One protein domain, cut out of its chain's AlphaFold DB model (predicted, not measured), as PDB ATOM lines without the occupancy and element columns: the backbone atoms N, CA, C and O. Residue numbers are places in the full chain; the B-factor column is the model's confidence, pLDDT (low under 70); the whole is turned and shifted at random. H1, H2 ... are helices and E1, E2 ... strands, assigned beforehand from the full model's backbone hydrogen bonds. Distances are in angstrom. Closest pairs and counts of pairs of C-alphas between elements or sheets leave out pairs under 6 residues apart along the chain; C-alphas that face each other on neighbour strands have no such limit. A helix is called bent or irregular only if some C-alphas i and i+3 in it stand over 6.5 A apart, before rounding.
ATOM      1  N   LEU A   2     -50.668  12.014   1.337       97.56
ATOM      2  CA  LEU A   2     -50.649  13.345   0.732       97.56
ATOM      3  C   LEU A   2     -50.249  13.177  -0.728       97.56
ATOM      4  O   LEU A   2     -49.314  12.430  -1.006       97.56
ATOM      5  N   ASP A   3     -50.925  13.857  -1.643       96.12
ATOM      6  CA  ASP A   3     -50.537  13.851  -3.047       96.12
ATOM      7  C   ASP A   3     -49.741  15.112  -3.405       96.12
ATOM      8  O   ASP A   3     -49.724  16.122  -2.690       96.12
ATOM      9  N   ALA A   4     -49.068  15.063  -4.547       97.44
ATOM     10  CA  ALA A   4     -48.323  16.196  -5.056       97.44
ATOM     11  C   ALA A   4     -49.213  17.278  -5.699       97.44
ATOM     12  O   ALA A   4     -48.668  18.234  -6.252       97.44
ATOM     13  N   ASN A   5     -50.552  17.178  -5.655       98.06
ATOM     14  CA  ASN A   5     -51.437  18.260  -6.105       98.06
ATOM     15  C   ASN A   5     -51.448  19.426  -5.113       98.06
ATOM     16  O   ASN A   5     -51.563  20.576  -5.550       98.06
ATOM     17  N   LEU A   6     -51.242  19.145  -3.822       97.88
ATOM     18  CA  LEU A   6     -51.127  20.149  -2.763       97.88
ATOM     19  C   LEU A   6     -50.093  21.238  -3.089       97.88
ATOM     20  O   LEU A   6     -49.044  20.974  -3.687       97.88
ATOM     21  N   SER A   7     -50.379  22.476  -2.666       97.56
ATOM     22  CA  SER A   7     -49.401  23.567  -2.751       97.56
ATOM     23  C   SER A   7     -48.161  23.238  -1.904       97.56
ATOM     24  O   SER A   7     -48.286  22.504  -0.918       97.56
ATOM     25  N   PRO A   8     -46.970  23.773  -2.233       96.81
ATOM     26  CA  PRO A   8     -45.761  23.536  -1.440       96.81
ATOM     27  C   PRO A   8     -45.931  23.859   0.052       96.81
ATOM     28  O   PRO A   8     -45.438  23.125   0.906       96.81
ATOM     29  N   GLU A   9     -46.670  24.919   0.373       97.94
ATOM     30  CA  GLU A   9     -46.944  25.362   1.743       97.94
ATOM     31  C   GLU A   9     -47.852  24.368   2.471       97.94
ATOM     32  O   GLU A   9     -47.565  23.985   3.605       97.94
ATOM     33  N   SER A  10     -48.909  23.904   1.797       98.25
ATOM     34  CA  SER A  10     -49.862  22.934   2.349       98.25
ATOM     35  C   SER A  10     -49.199  21.578   2.580       98.25
ATOM     36  O   SER A  10     -49.368  20.977   3.640       98.25
ATOM     37  N   LEU A  11     -48.399  21.121   1.611       98.12
ATOM     38  CA  LEU A  11     -47.638  19.879   1.710       98.12
ATOM     39  C   LEU A  11     -46.662  19.938   2.891       98.12
ATOM     40  O   LEU A  11     -46.638  19.027   3.715       98.12
ATOM     41  N   LYS A  12     -45.903  21.033   3.019       97.94
ATOM     42  CA  LYS A  12     -44.967  21.230   4.131       97.94
ATOM     43  C   LYS A  12     -45.676  21.256   5.484       97.94
ATOM     44  O   LYS A  12     -45.236  20.566   6.397       97.94
ATOM     45  N   ALA A  13     -46.767  22.010   5.609       98.25
ATOM     46  CA  ALA A  13     -47.528  22.096   6.852       98.25
ATOM     47  C   ALA A  13     -48.081  20.726   7.286       98.25
ATOM     48  O   ALA A  13     -47.922  20.338   8.442       98.25
ATOM     49  N   ALA A  14     -48.668  19.968   6.355       98.19
ATOM     50  CA  ALA A  14     -49.197  18.635   6.634       98.19
ATOM     51  C   ALA A  14     -48.093  17.632   7.015       98.19
ATOM     52  O   ALA A  14     -48.271  16.852   7.950       98.19
ATOM     53  N   CYS A  15     -46.941  17.674   6.335       97.56
ATOM     54  CA  CYS A  15     -45.787  16.834   6.662       97.56
ATOM     55  C   CYS A  15     -45.221  17.126   8.059       97.56
ATOM     56  O   CYS A  15     -44.970  16.187   8.808       97.56
ATOM     57  N   ILE A  16     -45.052  18.404   8.417       96.88
ATOM     58  CA  ILE A  16     -44.556  18.806   9.744       96.88
ATOM     59  C   ILE A  16     -45.521  18.335  10.829       96.88
ATOM     60  O   ILE A  16     -45.095  17.689  11.780       96.88
ATOM     61  N   MET A  17     -46.823  18.574  10.648       97.62
ATOM     62  CA  MET A  17     -47.838  18.110  11.590       97.62
ATOM     63  C   MET A  17     -47.766  16.588  11.771       97.62
ATOM     64  O   MET A  17     -47.678  16.100  12.891       97.62
ATOM     65  N   ALA A  18     -47.744  15.815  10.682       96.00
ATOM     66  CA  ALA A  18     -47.640  14.361  10.779       96.00
ATOM     67  C   ALA A  18     -46.358  13.916  11.506       96.00
ATOM     68  O   ALA A  18     -46.417  13.037  12.365       96.00
ATOM     69  N   TYR A  19     -45.222  14.558  11.219       92.38
ATOM     70  CA  TYR A  19     -43.944  14.277  11.865       92.38
ATOM     71  C   TYR A  19     -43.971  14.545  13.378       92.38
ATOM     72  O   TYR A  19     -43.555  13.682  14.151       92.38
ATOM     73  N   GLU A  20     -44.516  15.687  13.811       94.31
ATOM     74  CA  GLU A  20     -44.641  16.059  15.231       94.31
ATOM     75  C   GLU A  20     -45.496  15.066  16.033       94.31
ATOM     76  O   GLU A  20     -45.214  14.804  17.203       94.31
ATOM     77  N   PHE A  21     -46.506  14.462  15.399       93.88
ATOM     78  CA  PHE A  21     -47.368  13.446  16.012       93.88
ATOM     79  C   PHE A  21     -46.906  12.000  15.757       93.88
ATOM     80  O   PHE A  21     -47.602  11.057  16.135       93.88
ATOM     81  N   GLY A  22     -45.746  11.796  15.122       89.00
ATOM     82  CA  GLY A  22     -45.213  10.463  14.823       89.00
ATOM     83  C   GLY A  22     -46.054   9.654  13.825       89.00
ATOM     84  O   GLY A  22     -46.003   8.424  13.832       89.00
ATOM     85  N   VAL A  23     -46.837  10.323  12.975       91.19
ATOM     86  CA  VAL A  23     -47.695   9.703  11.958       91.19
ATOM     87  C   VAL A  23     -46.906   9.513  10.656       91.19
ATOM     88  O   VAL A  23     -46.346  10.479  10.134       91.19
ATOM     89  N   PRO A  24     -46.858   8.296  10.079       91.31
ATOM     90  CA  PRO A  24     -46.147   8.059   8.829       91.31
ATOM     91  C   PRO A  24     -46.827   8.759   7.646       91.31
ATOM     92  O   PRO A  24     -48.045   8.693   7.466       91.31
ATOM     93  N   VAL A  25     -46.019   9.387   6.792       95.31
ATOM     94  CA  VAL A  25     -46.491  10.081   5.585       95.31
ATOM     95  C   VAL A  25     -46.184   9.248   4.345       95.31
ATOM     96  O   VAL A  25     -45.018   8.995   4.041       95.31
ATOM     97  N   LEU A  26     -47.232   8.862   3.612       96.94
ATOM     98  CA  LEU A  26     -47.121   8.421   2.222       96.94
ATOM     99  C   LEU A  26     -47.326   9.624   1.297       96.94
ATOM    100  O   LEU A  26     -48.375  10.271   1.385       96.94
ATOM    101  N   PHE A  27     -46.339   9.895   0.444       98.31
ATOM    102  CA  PHE A  27     -46.371  10.912  -0.605       98.31
ATOM    103  C   PHE A  27     -46.640  10.280  -1.974       98.31
ATOM    104  O   PHE A  27     -45.802   9.526  -2.474       98.31
ATOM    105  N   GLU A  28     -47.776  10.621  -2.577       98.19
ATOM    106  CA  GLU A  28     -48.153  10.199  -3.927       98.19
ATOM    107  C   GLU A  28     -47.648  11.225  -4.963       98.19
ATOM    108  O   GLU A  28     -48.070  12.388  -4.922       98.19
ATOM    109  N   PRO A  29     -46.717  10.854  -5.866       97.81
ATOM    110  CA  PRO A  29     -46.031  11.810  -6.739       97.81
ATOM    111  C   PRO A  29     -46.884  12.482  -7.822       97.81
ATOM    112  O   PRO A  29     -46.526  13.591  -8.235       97.81
ATOM    113  N   VAL A  30     -47.991  11.864  -8.258       96.62
ATOM    114  CA  VAL A  30     -48.968  12.351  -9.264       96.62
ATOM    115  C   VAL A  30     -48.428  12.545 -10.687       96.62
ATOM    116  O   VAL A  30     -49.101  12.200 -11.655       96.62
ATOM    117  N   SER A  31     -47.295  13.232 -10.856       97.25
ATOM    118  CA  SER A  31     -46.666  13.449 -12.157       97.25
ATOM    119  C   SER A  31     -45.204  13.864 -12.038       97.25
ATOM    120  O   SER A  31     -44.779  14.441 -11.039       97.25
ATOM    121  N   VAL A  32     -44.451  13.715 -13.131       97.12
ATOM    122  CA  VAL A  32     -43.035  14.122 -13.272       97.12
ATOM    123  C   VAL A  32     -42.754  15.579 -12.862       97.12
ATOM    124  O   VAL A  32     -41.653  15.915 -12.413       97.12
ATOM    125  N   VAL A  33     -43.725  16.478 -13.040       97.44
ATOM    126  CA  VAL A  33     -43.577  17.892 -12.660       97.44
ATOM    127  C   VAL A  33     -43.876  18.080 -11.177       97.44
ATOM    128  O   VAL A  33     -43.121  18.755 -10.475       97.44
ATOM    129  N   LYS A  34     -44.977  17.494 -10.696       98.19
ATOM    130  CA  LYS A  34     -45.474  17.698  -9.332       98.19
ATOM    131  C   LYS A  34     -44.641  16.945  -8.300       98.19
ATOM    132  O   LYS A  34     -44.407  17.489  -7.223       98.19
ATOM    133  N   CYS A  35     -44.100  15.781  -8.651       97.94
ATOM    134  CA  CYS A  35     -43.291  14.954  -7.760       97.94
ATOM    135  C   CYS A  35     -42.092  15.704  -7.162       97.94
ATOM    136  O   CYS A  35     -41.709  15.451  -6.027       97.94
ATOM    137  N   ARG A  36     -41.556  16.708  -7.873       97.06
ATOM    138  CA  ARG A  36     -40.440  17.564  -7.430       97.06
ATOM    139  C   ARG A  36     -40.753  18.378  -6.170       97.06
ATOM    140  O   ARG A  36     -39.833  18.853  -5.508       97.06
ATOM    141  N   ARG A  37     -42.035  18.518  -5.809       97.75
ATOM    142  CA  ARG A  37     -42.492  19.132  -4.549       97.75
ATOM    143  C   ARG A  37     -42.057  18.344  -3.311       97.75
ATOM    144  O   ARG A  37     -42.138  18.887  -2.216       97.75
ATOM    145  N   ILE A  38     -41.552  17.119  -3.473       97.12
ATOM    146  CA  ILE A  38     -40.959  16.346  -2.379       97.12
ATOM    147  C   ILE A  38     -39.660  16.965  -1.841       97.12
ATOM    148  O   ILE A  38     -39.364  16.807  -0.661       97.12
ATOM    149  N   ALA A  39     -38.888  17.690  -2.661       96.44
ATOM    150  CA  ALA A  39     -37.557  18.179  -2.290       96.44
ATOM    151  C   ALA A  39     -37.488  18.925  -0.933       96.44
ATOM    152  O   ALA A  39     -36.630  18.573  -0.126       96.44
ATOM    153  N   PRO A  40     -38.377  19.892  -0.618       96.00
ATOM    154  CA  PRO A  40     -38.361  20.591   0.672       96.00
ATOM    155  C   PRO A  40     -38.929  19.790   1.855       96.00
ATOM    156  O   PRO A  40     -38.914  20.303   2.972       96.00
ATOM    157  N   VAL A  41     -39.485  18.595   1.631       96.75
ATOM    158  CA  VAL A  41     -40.193  17.814   2.664       96.75
ATOM    159  C   VAL A  41     -39.714  16.369   2.791       96.75
ATOM    160  O   VAL A  41     -40.275  15.622   3.587       96.75
ATOM    161  N   ALA A  42     -38.699  15.954   2.028       95.94
ATOM    162  CA  ALA A  42     -38.287  14.554   1.922       95.94
ATOM    163  C   ALA A  42     -37.919  13.905   3.264       95.94
ATOM    164  O   ALA A  42     -38.212  12.730   3.460       95.94
ATOM    165  N   GLU A  43     -37.355  14.670   4.203       93.50
ATOM    166  CA  GLU A  43     -37.022  14.190   5.552       93.50
ATOM    167  C   GLU A  43     -38.253  13.768   6.378       93.50
ATOM    168  O   GLU A  43     -38.144  12.928   7.271       93.50
ATOM    169  N   TYR A  44     -39.434  14.312   6.060       95.25
ATOM    170  CA  TYR A  44     -40.704  13.988   6.719       95.25
ATOM    171  C   TYR A  44     -41.452  12.844   6.020       95.25
ATOM    172  O   TYR A  44     -42.428  12.314   6.556       95.25
ATOM    173  N   ILE A  45     -41.026  12.451   4.815       95.62
ATOM    174  CA  ILE A  45     -41.698  11.417   4.031       95.62
ATOM    175  C   ILE A  45     -41.273  10.034   4.517       95.62
ATOM    176  O   ILE A  45     -40.096   9.690   4.570       95.62
ATOM    177  N   THR A  46     -42.256   9.200   4.845       93.69
ATOM    178  CA  THR A  46     -42.016   7.802   5.221       93.69
ATOM    179  C   THR A  46     -42.007   6.902   3.992       93.69
ATOM    180  O   THR A  46     -41.098   6.093   3.835       93.69
ATOM    181  N   CYS A  47     -43.002   7.053   3.122       95.56
ATOM    182  CA  CYS A  47     -43.192   6.234   1.933       95.56
ATOM    183  C   CYS A  47     -43.512   7.109   0.724       95.56
ATOM    184  O   CYS A  47     -44.133   8.161   0.863       95.56
ATOM    185  N   THR A  48     -43.152   6.657  -0.469       98.06
ATOM    186  CA  THR A  48     -43.636   7.244  -1.720       98.06
ATOM    187  C   THR A  48     -43.812   6.178  -2.793       98.06
ATOM    188  O   THR A  48     -43.181   5.121  -2.717       98.06
ATOM    189  N   SER A  49     -44.686   6.452  -3.757       98.38
ATOM    190  CA  SER A  49     -45.178   5.498  -4.756       98.38
ATOM    191  C   SER A  49     -44.940   5.929  -6.220       98.38
ATOM    192  O   SER A  49     -45.860   5.875  -7.031       98.38
ATOM    193  N   PRO A  50     -43.731   6.393  -6.599       98.56
ATOM    194  CA  PRO A  50     -43.484   6.887  -7.953       98.56
ATOM    195  C   PRO A  50     -43.562   5.781  -9.007       98.56
ATOM    196  O   PRO A  50     -43.215   4.633  -8.738       98.56
ATOM    197  N   ASN A  51     -43.898   6.139 -10.244       98.06
ATOM    198  CA  ASN A  51     -43.463   5.350 -11.405       98.06
ATOM    199  C   ASN A  51     -41.967   5.568 -11.717       98.06
ATOM    200  O   ASN A  51     -41.272   6.346 -11.057       98.06
ATOM    201  N   GLU A  52     -41.441   4.896 -12.741       97.56
ATOM    202  CA  GLU A  52     -40.017   4.930 -13.095       97.56
ATOM    203  C   GLU A  52     -39.512   6.352 -13.386       97.56
ATOM    204  O   GLU A  52     -38.423   6.751 -12.959       97.56
ATOM    205  N   ILE A  53     -40.314   7.146 -14.100       97.38
ATOM    206  CA  ILE A  53     -39.932   8.488 -14.553       97.38
ATOM    207  C   ILE A  53     -40.054   9.495 -13.403       97.38
ATOM    208  O   ILE A  53     -39.199  10.372 -13.234       97.38
ATOM    209  N   GLU A  54     -41.091   9.366 -12.577       98.50
ATOM    210  CA  GLU A  54     -41.265  10.158 -11.362       98.50
ATOM    211  C   GLU A  54     -40.136   9.925 -10.370       98.50
ATOM    212  O   GLU A  54     -39.608  10.902  -9.845       98.50
ATOM    213  N   LEU A  55     -39.710   8.674 -10.172       98.56
ATOM    214  CA  LEU A  55     -38.605   8.322  -9.281       98.56
ATOM    215  C   LEU A  55     -37.337   9.095  -9.663       98.56
ATOM    216  O   LEU A  55     -36.696   9.729  -8.820       98.56
ATOM    217  N   VAL A  56     -37.000   9.090 -10.956       98.12
ATOM    218  CA  VAL A  56     -35.851   9.829 -11.490       98.12
ATOM    219  C   VAL A  56     -36.020  11.335 -11.311       98.12
ATOM    220  O   VAL A  56     -35.079  12.023 -10.911       98.12
ATOM    221  N   ALA A  57     -37.209  11.876 -11.578       98.12
ATOM    222  CA  ALA A  57     -37.479  13.299 -11.404       98.12
ATOM    223  C   ALA A  57     -37.391  13.742  -9.934       98.12
ATOM    224  O   ALA A  57     -36.856  14.818  -9.652       98.12
ATOM    225  N   MET A  58     -37.841  12.901  -9.002       98.25
ATOM    226  CA  MET A  58     -37.712  13.119  -7.563       98.25
ATOM    227  C   MET A  58     -36.243  13.118  -7.147       98.25
ATOM    228  O   MET A  58     -35.783  14.106  -6.575       98.25
ATOM    229  N   ALA A  59     -35.476  12.084  -7.507       98.06
ATOM    230  CA  ALA A  59     -34.045  12.012  -7.206       98.06
ATOM    231  C   ALA A  59     -33.286  13.231  -7.764       98.06
ATOM    232  O   ALA A  59     -32.519  13.879  -7.053       98.06
ATOM    233  N   ASN A  60     -33.580  13.630  -9.003       97.81
ATOM    234  CA  ASN A  60     -32.998  14.822  -9.622       97.81
ATOM    235  C   ASN A  60     -33.396  16.142  -8.948       97.81
ATOM    236  O   ASN A  60     -32.638  17.105  -9.033       97.81
ATOM    237  N   SER A  61     -34.564  16.217  -8.305       96.94
ATOM    238  CA  SER A  61     -34.983  17.412  -7.556       96.94
ATOM    239  C   SER A  61     -34.259  17.561  -6.213       96.94
ATOM    240  O   SER A  61     -34.075  18.678  -5.741       96.94
ATOM    241  N   LEU A  62     -33.802  16.447  -5.631       96.19
ATOM    242  CA  LEU A  62     -33.020  16.410  -4.391       96.19
ATOM    243  C   LEU A  62     -31.502  16.405  -4.606       96.19
ATOM    244  O   LEU A  62     -30.743  16.552  -3.645       96.19
ATOM    245  N   SER A  63     -31.051  16.198  -5.843       95.00
ATOM    246  CA  SER A  63     -29.638  16.077  -6.185       95.00
ATOM    247  C   SER A  63     -29.127  17.324  -6.915       95.00
ATOM    248  O   SER A  63     -29.436  17.524  -8.095       95.00
ATOM    249  N   PRO A  64     -28.305  18.163  -6.258       85.56
ATOM    250  CA  PRO A  64     -27.668  19.298  -6.921       85.56
ATOM    251  C   PRO A  64     -26.511  18.876  -7.842       85.56
ATOM    252  O   PRO A  64     -26.210  19.586  -8.797       85.56
ATOM    253  N   SER A  65     -25.865  17.735  -7.573       87.25
ATOM    254  CA  SER A  65     -24.562  17.379  -8.163       87.25
ATOM    255  C   SER A  65     -24.595  16.170  -9.099       87.25
ATOM    256  O   SER A  65     -23.763  16.075  -9.995       87.25
ATOM    257  N   VAL A  66     -25.544  15.249  -8.913       91.00
ATOM    258  CA  VAL A  66     -25.660  14.010  -9.702       91.00
ATOM    259  C   VAL A  66     -26.962  14.035 -10.492       91.00
ATOM    260  O   VAL A  66     -28.016  14.348  -9.936       91.00
ATOM    261  N   LYS A  67     -26.903  13.698 -11.784       92.69
ATOM    262  CA  LYS A  67     -28.093  13.519 -12.618       92.69
ATOM    263  C   LYS A  67     -28.392  12.039 -12.797       92.69
ATOM    264  O   LYS A  67     -27.538  11.275 -13.233       92.69
ATOM    265  N   TYR A  68     -29.624  11.675 -12.482       94.75
ATOM    266  CA  TYR A  68     -30.198  10.361 -12.715       94.75
ATOM    267  C   TYR A  68     -30.956  10.390 -14.036       94.75
ATOM    268  O   TYR A  68     -31.625  11.379 -14.347       94.75
ATOM    269  N   ASN A  69     -30.866   9.310 -14.801       92.06
ATOM    270  CA  ASN A  69     -31.573   9.155 -16.062       92.06
ATOM    271  C   ASN A  69     -32.181   7.759 -16.118       92.06
ATOM    272  O   ASN A  69     -31.586   6.801 -15.631       92.06
ATOM    273  N   PHE A  70     -33.346   7.660 -16.740       90.81
ATOM    274  CA  PHE A  70     -33.967   6.395 -17.089       90.81
ATOM    275  C   PHE A  70     -34.371   6.466 -18.553       90.81
ATOM    276  O   PHE A  70     -34.946   7.461 -19.000       90.81
ATOM    277  N   HIS A  71     -34.022   5.426 -19.297       86.12
ATOM    278  CA  HIS A  71     -34.358   5.298 -20.702       86.12
ATOM    279  C   HIS A  71     -35.280   4.100 -20.836       86.12
ATOM    280  O   HIS A  71     -34.897   2.979 -20.507       86.12
ATOM    281  N   THR A  72     -36.500   4.350 -21.296       77.75
ATOM    282  CA  THR A  72     -37.422   3.272 -21.629       77.75
ATOM    283  C   THR A  72     -36.844   2.498 -22.805       77.75
ATOM    284  O   THR A  72     -36.477   3.086 -23.822       77.75
ATOM    285  N   ILE A  73     -36.755   1.185 -22.655       76.38
ATOM    286  CA  ILE A  73     -36.340   0.272 -23.716       76.38
ATOM    287  C   ILE A  73     -37.560  -0.437 -24.300       76.38
ATOM    288  O   ILE A  73     -38.581  -0.598 -23.624       76.38
ATOM    289  N   GLU A  74     -37.444  -0.891 -25.547       70.56
ATOM    290  CA  GLU A  74     -38.350  -1.912 -26.067       70.56
ATOM    291  C   GLU A  74     -38.178  -3.182 -25.221       70.56
ATOM    292  O   GLU A  74     -37.054  -3.551 -24.874       70.56
ATOM    293  N   GLN A  75     -39.292  -3.804 -24.824       72.44
ATOM    294  CA  GLN A  75     -39.285  -4.968 -23.935       72.44
ATOM    295  C   GLN A  75     -38.334  -6.051 -24.467       72.44
ATOM    296  O   GLN A  75     -38.393  -6.411 -25.646       72.44
ATOM    297  N   PHE A  76     -37.469  -6.592 -23.601       78.44
ATOM    298  CA  PHE A  76     -36.667  -7.756 -23.972       78.44
ATOM    299  C   PHE A  76     -37.577  -8.968 -24.197       78.44
ATOM    300  O   PHE A  76     -38.697  -9.027 -23.690       78.44
ATOM    301  N   LYS A  77     -37.068  -9.973 -24.925       78.94
ATOM    302  CA  LYS A  77     -37.792 -11.236 -25.151       78.94
ATOM    303  C   LYS A  77     -38.206 -11.898 -23.837       78.94
ATOM    304  O   LYS A  77     -39.319 -12.398 -23.734       78.94
ATOM    305  N   GLU A  78     -37.318 -11.872 -22.847       83.25
ATOM    306  CA  GLU A  78     -37.577 -12.401 -21.515       83.25
ATOM    307  C   GLU A  78     -37.988 -11.278 -20.555       83.25
ATOM    308  O   GLU A  78     -37.298 -10.266 -20.390       83.25
ATOM    309  N   LYS A  79     -39.112 -11.477 -19.855       83.00
ATOM    310  CA  LYS A  79     -39.613 -10.510 -18.862       83.00
ATOM    311  C   LYS A  79     -38.625 -10.316 -17.706       83.00
ATOM    312  O   LYS A  79     -38.514  -9.217 -17.173       83.00
ATOM    313  N   ALA A  80     -37.890 -11.367 -17.337       86.38
ATOM    314  CA  ALA A  80     -36.883 -11.312 -16.279       86.38
ATOM    315  C   ALA A  80     -35.734 -10.346 -16.617       86.38
ATOM    316  O   ALA A  80     -35.373  -9.528 -15.773       86.38
ATOM    317  N   ASP A  81     -35.237 -10.374 -17.857       89.19
ATOM    318  CA  ASP A  81     -34.165  -9.481 -18.320       89.19
ATOM    319  C   ASP A  81     -34.616  -8.014 -18.308       89.19
ATOM    320  O   ASP A  81     -33.858  -7.114 -17.951       89.19
ATOM    321  N   THR A  82     -35.893  -7.773 -18.632       92.06
ATOM    322  CA  THR A  82     -36.507  -6.439 -18.542       92.06
ATOM    323  C   THR A  82     -36.537  -5.931 -17.107       92.06
ATOM    324  O   THR A  82     -36.135  -4.797 -16.853       92.06
ATOM    325  N   VAL A  83     -36.965  -6.759 -16.153       93.94
ATOM    326  CA  VAL A  83     -37.006  -6.380 -14.734       93.94
ATOM    327  C   VAL A  83     -35.603  -6.101 -14.190       93.94
ATOM    328  O   VAL A  83     -35.411  -5.097 -13.505       93.94
ATOM    329  N   GLU A  84     -34.621  -6.940 -14.521       94.19
ATOM    330  CA  GLU A  84     -33.230  -6.761 -14.093       94.19
ATOM    331  C   GLU A  84     -32.633  -5.459 -14.649       94.19
ATOM    332  O   GLU A  84     -32.034  -4.682 -13.907       94.19
ATOM    333  N   TYR A  85     -32.868  -5.154 -15.930       94.44
ATOM    334  CA  TYR A  85     -32.448  -3.886 -16.528       94.44
ATOM    335  C   TYR A  85     -33.081  -2.676 -15.832       94.44
ATOM    336  O   TYR A  85     -32.384  -1.721 -15.480       94.44
ATOM    337  N   ILE A  86     -34.398  -2.712 -15.602       95.81
ATOM    338  CA  ILE A  86     -35.101  -1.625 -14.909       95.81
ATOM    339  C   ILE A  86     -34.519  -1.450 -13.501       95.81
ATOM    340  O   ILE A  86     -34.242  -0.323 -13.091       95.81
ATOM    341  N   PHE A  87     -34.264  -2.543 -12.772       96.56
ATOM    342  CA  PHE A  87     -33.627  -2.483 -11.459       96.56
ATOM    343  C   PHE A  87     -32.238  -1.834 -11.521       96.56
ATOM    344  O   PHE A  87     -31.966  -0.904 -10.760       96.56
ATOM    345  N   GLN A  88     -31.382  -2.258 -12.453       95.56
ATOM    346  CA  GLN A  88     -30.044  -1.686 -12.631       95.56
ATOM    347  C   GLN A  88     -30.100  -0.178 -12.888       95.56
ATOM    348  O   GLN A  88     -29.357   0.578 -12.261       95.56
ATOM    349  N   MET A  89     -31.025   0.272 -13.736       96.00
ATOM    350  CA  MET A  89     -31.181   1.688 -14.069       96.00
ATOM    351  C   MET A  89     -31.769   2.526 -12.925       96.00
ATOM    352  O   MET A  89     -31.355   3.668 -12.726       96.00
ATOM    353  N   LEU A  90     -32.730   1.984 -12.170       97.50
ATOM    354  CA  LEU A  90     -33.434   2.729 -11.119       97.50
ATOM    355  C   LEU A  90     -32.755   2.642  -9.746       97.50
ATOM    356  O   LEU A  90     -32.953   3.534  -8.917       97.50
ATOM    357  N   SER A  91     -31.939   1.615  -9.491       97.00
ATOM    358  CA  SER A  91     -31.296   1.394  -8.187       97.00
ATOM    359  C   SER A  91     -30.505   2.598  -7.656       97.00
ATOM    360  O   SER A  91     -30.691   2.915  -6.477       97.00
ATOM    361  N   PRO A  92     -29.738   3.371  -8.461       97.00
ATOM    362  CA  PRO A  92     -29.021   4.531  -7.935       97.00
ATOM    363  C   PRO A  92     -29.967   5.624  -7.424       97.00
ATOM    364  O   PRO A  92     -29.691   6.252  -6.403       97.00
ATOM    365  N   ALA A  93     -31.095   5.845  -8.109       97.75
ATOM    366  CA  ALA A  93     -32.104   6.817  -7.693       97.75
ATOM    367  C   ALA A  93     -32.867   6.335  -6.449       97.75
ATOM    368  O   ALA A  93     -33.092   7.123  -5.530       97.75
ATOM    369  N   MET A  94     -33.214   5.043  -6.385       97.62
ATOM    370  CA  MET A  94     -33.862   4.453  -5.210       97.62
ATOM    371  C   MET A  94     -32.992   4.600  -3.959       97.62
ATOM    372  O   MET A  94     -33.448   5.115  -2.940       97.62
ATOM    373  N   PHE A  95     -31.726   4.195  -4.038       96.00
ATOM    374  CA  PHE A  95     -30.819   4.242  -2.890       96.00
ATOM    375  C   PHE A  95     -30.555   5.679  -2.443       96.00
ATOM    376  O   PHE A  95     -30.620   5.969  -1.248       96.00
ATOM    377  N   PHE A  96     -30.390   6.603  -3.390       96.38
ATOM    378  CA  PHE A  96     -30.256   8.021  -3.080       96.38
ATOM    379  C   PHE A  96     -31.470   8.587  -2.330       96.38
ATOM    380  O   PHE A  96     -31.312   9.306  -1.346       96.38
ATOM    381  N   LEU A  97     -32.697   8.253  -2.742       96.56
ATOM    382  CA  LEU A  97     -33.897   8.700  -2.027       96.56
ATOM    383  C   LEU A  97     -33.967   8.130  -0.601       96.56
ATOM    384  O   LEU A  97     -34.333   8.860   0.322       96.56
ATOM    385  N   LEU A  98     -33.536   6.880  -0.393       93.94
ATOM    386  CA  LEU A  98     -33.420   6.299   0.951       93.94
ATOM    387  C   LEU A  98     -32.357   6.993   1.821       93.94
ATOM    388  O   LEU A  98     -32.478   7.050   3.050       93.94
ATOM    389  N   GLU A  99     -31.286   7.513   1.223       92.69
ATOM    390  CA  GLU A  99     -30.276   8.329   1.915       92.69
ATOM    391  C   GLU A  99     -30.811   9.709   2.318       92.69
ATOM    392  O   GLU A  99     -30.349  10.277   3.305       92.69
ATOM    393  N   LYS A 100     -31.822  10.230   1.613       93.69
ATOM    394  CA  LYS A 100     -32.476  11.513   1.925       93.69
ATOM    395  C   LYS A 100     -33.528  11.446   3.032       93.69
ATOM    396  O   LYS A 100     -34.152  12.460   3.327       93.69
ATOM    397  N   GLY A 101     -33.690  10.290   3.670       89.62
ATOM    398  CA  GLY A 101     -34.569  10.106   4.829       89.62
ATOM    399  C   GLY A 101     -35.870   9.367   4.523       89.62
ATOM    400  O   GLY A 101     -36.553   8.952   5.460       89.62
ATOM    401  N   ILE A 102     -36.171   9.119   3.243       93.88
ATOM    402  CA  ILE A 102     -37.320   8.301   2.849       93.88
ATOM    403  C   ILE A 102     -37.070   6.861   3.299       93.88
ATOM    404  O   ILE A 102     -35.976   6.321   3.142       93.88
ATOM    405  N   LYS A 103     -38.079   6.229   3.900       90.25
ATOM    406  CA  LYS A 103     -37.936   4.900   4.514       90.25
ATOM    407  C   LYS A 103     -38.362   3.773   3.571       90.25
ATOM    408  O   LYS A 103     -37.789   2.687   3.643       90.25
TER     409      LYS A 103
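What this domain is: This is residues 2 to 103 of the 247 residues of the protein "PfkB-like carbohydrate kinase family protein" of Zea mays (UniProt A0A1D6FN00). The longest helix, H4, bends into two arms: H4b packs on H3 near the middle, while H4a reaches away to one end of a rod, with the long link of residues 63 to 78 running out to its start. The short H2 packs on H3, H1 makes the other end, and two short stretches, residues 2 to 3 and 47 to 48, pair parallel with E1. The printed part has 102 residues, with four named helices and one named strand in the order H1, E1, H2, H3, H4; of the 53 residues in named elements helices hold 50 and the strand 3, and the class is mostly helix. It is compact, with a radius of gyration of the C-alphas of 14.7 A and spans of 48 by 24 by 23 A.

Where its parts are: Find C-alpha 79 at (-39.613, -10.510, -18.862), where H4, residues 79 to 99, begins. By its hydrogen bonds it was assigned as one helix, but it is bent, with C-alphas 89 and 92 7.1 A apart; H4a is residues 79 to 89, 15.6 A long, and H4b is residues 92 to 99, with C-alpha 99 at (-30.276, 8.329, 1.915). Look next for H3, residues 52 to 62, 16.0 A; H2, residues 34 to 38, 8.4 A; E1, residues 26 to 28, 6.5 A; and H1, residues 8 to 20, 18.3 A, from C-alpha 8 at (-45.761, 23.536, -1.440).

How they stand to each other: The arms H4a and H4b stand at a steep tilt of 58 degrees. H4b touches H3, closest at the C-alphas of Ala 93 and Ala 59, 5.6 A, at a steep tilt of 51 degrees, the same way. H4a and H3 are only just apart, closest 8.4 A. H3 touches H2 at the C-alphas of Met 58 and Arg 36, 5.2 A. H1 and H2 are close but not clearly touching, the C-alphas of Pro 8 and Arg 37 being closest at 6.3 A. E1 pairs with no named strand. In H1, H3, H4a and H4b every O i to N i+4 pair is within hydrogen-bond range; in H2 it is 0 of 1, with 2 of 2 O i to N i+3 pairs.

The domain as a whole: The C-alphas of Glu 20 and Lys 77 are the two farthest apart, at 49.2 A. The printed part has no cut, and the links H2 to H3 and H3 to H4 are long. The mean pLDDT of the printed part is 94.1, and no printed residue is under 70.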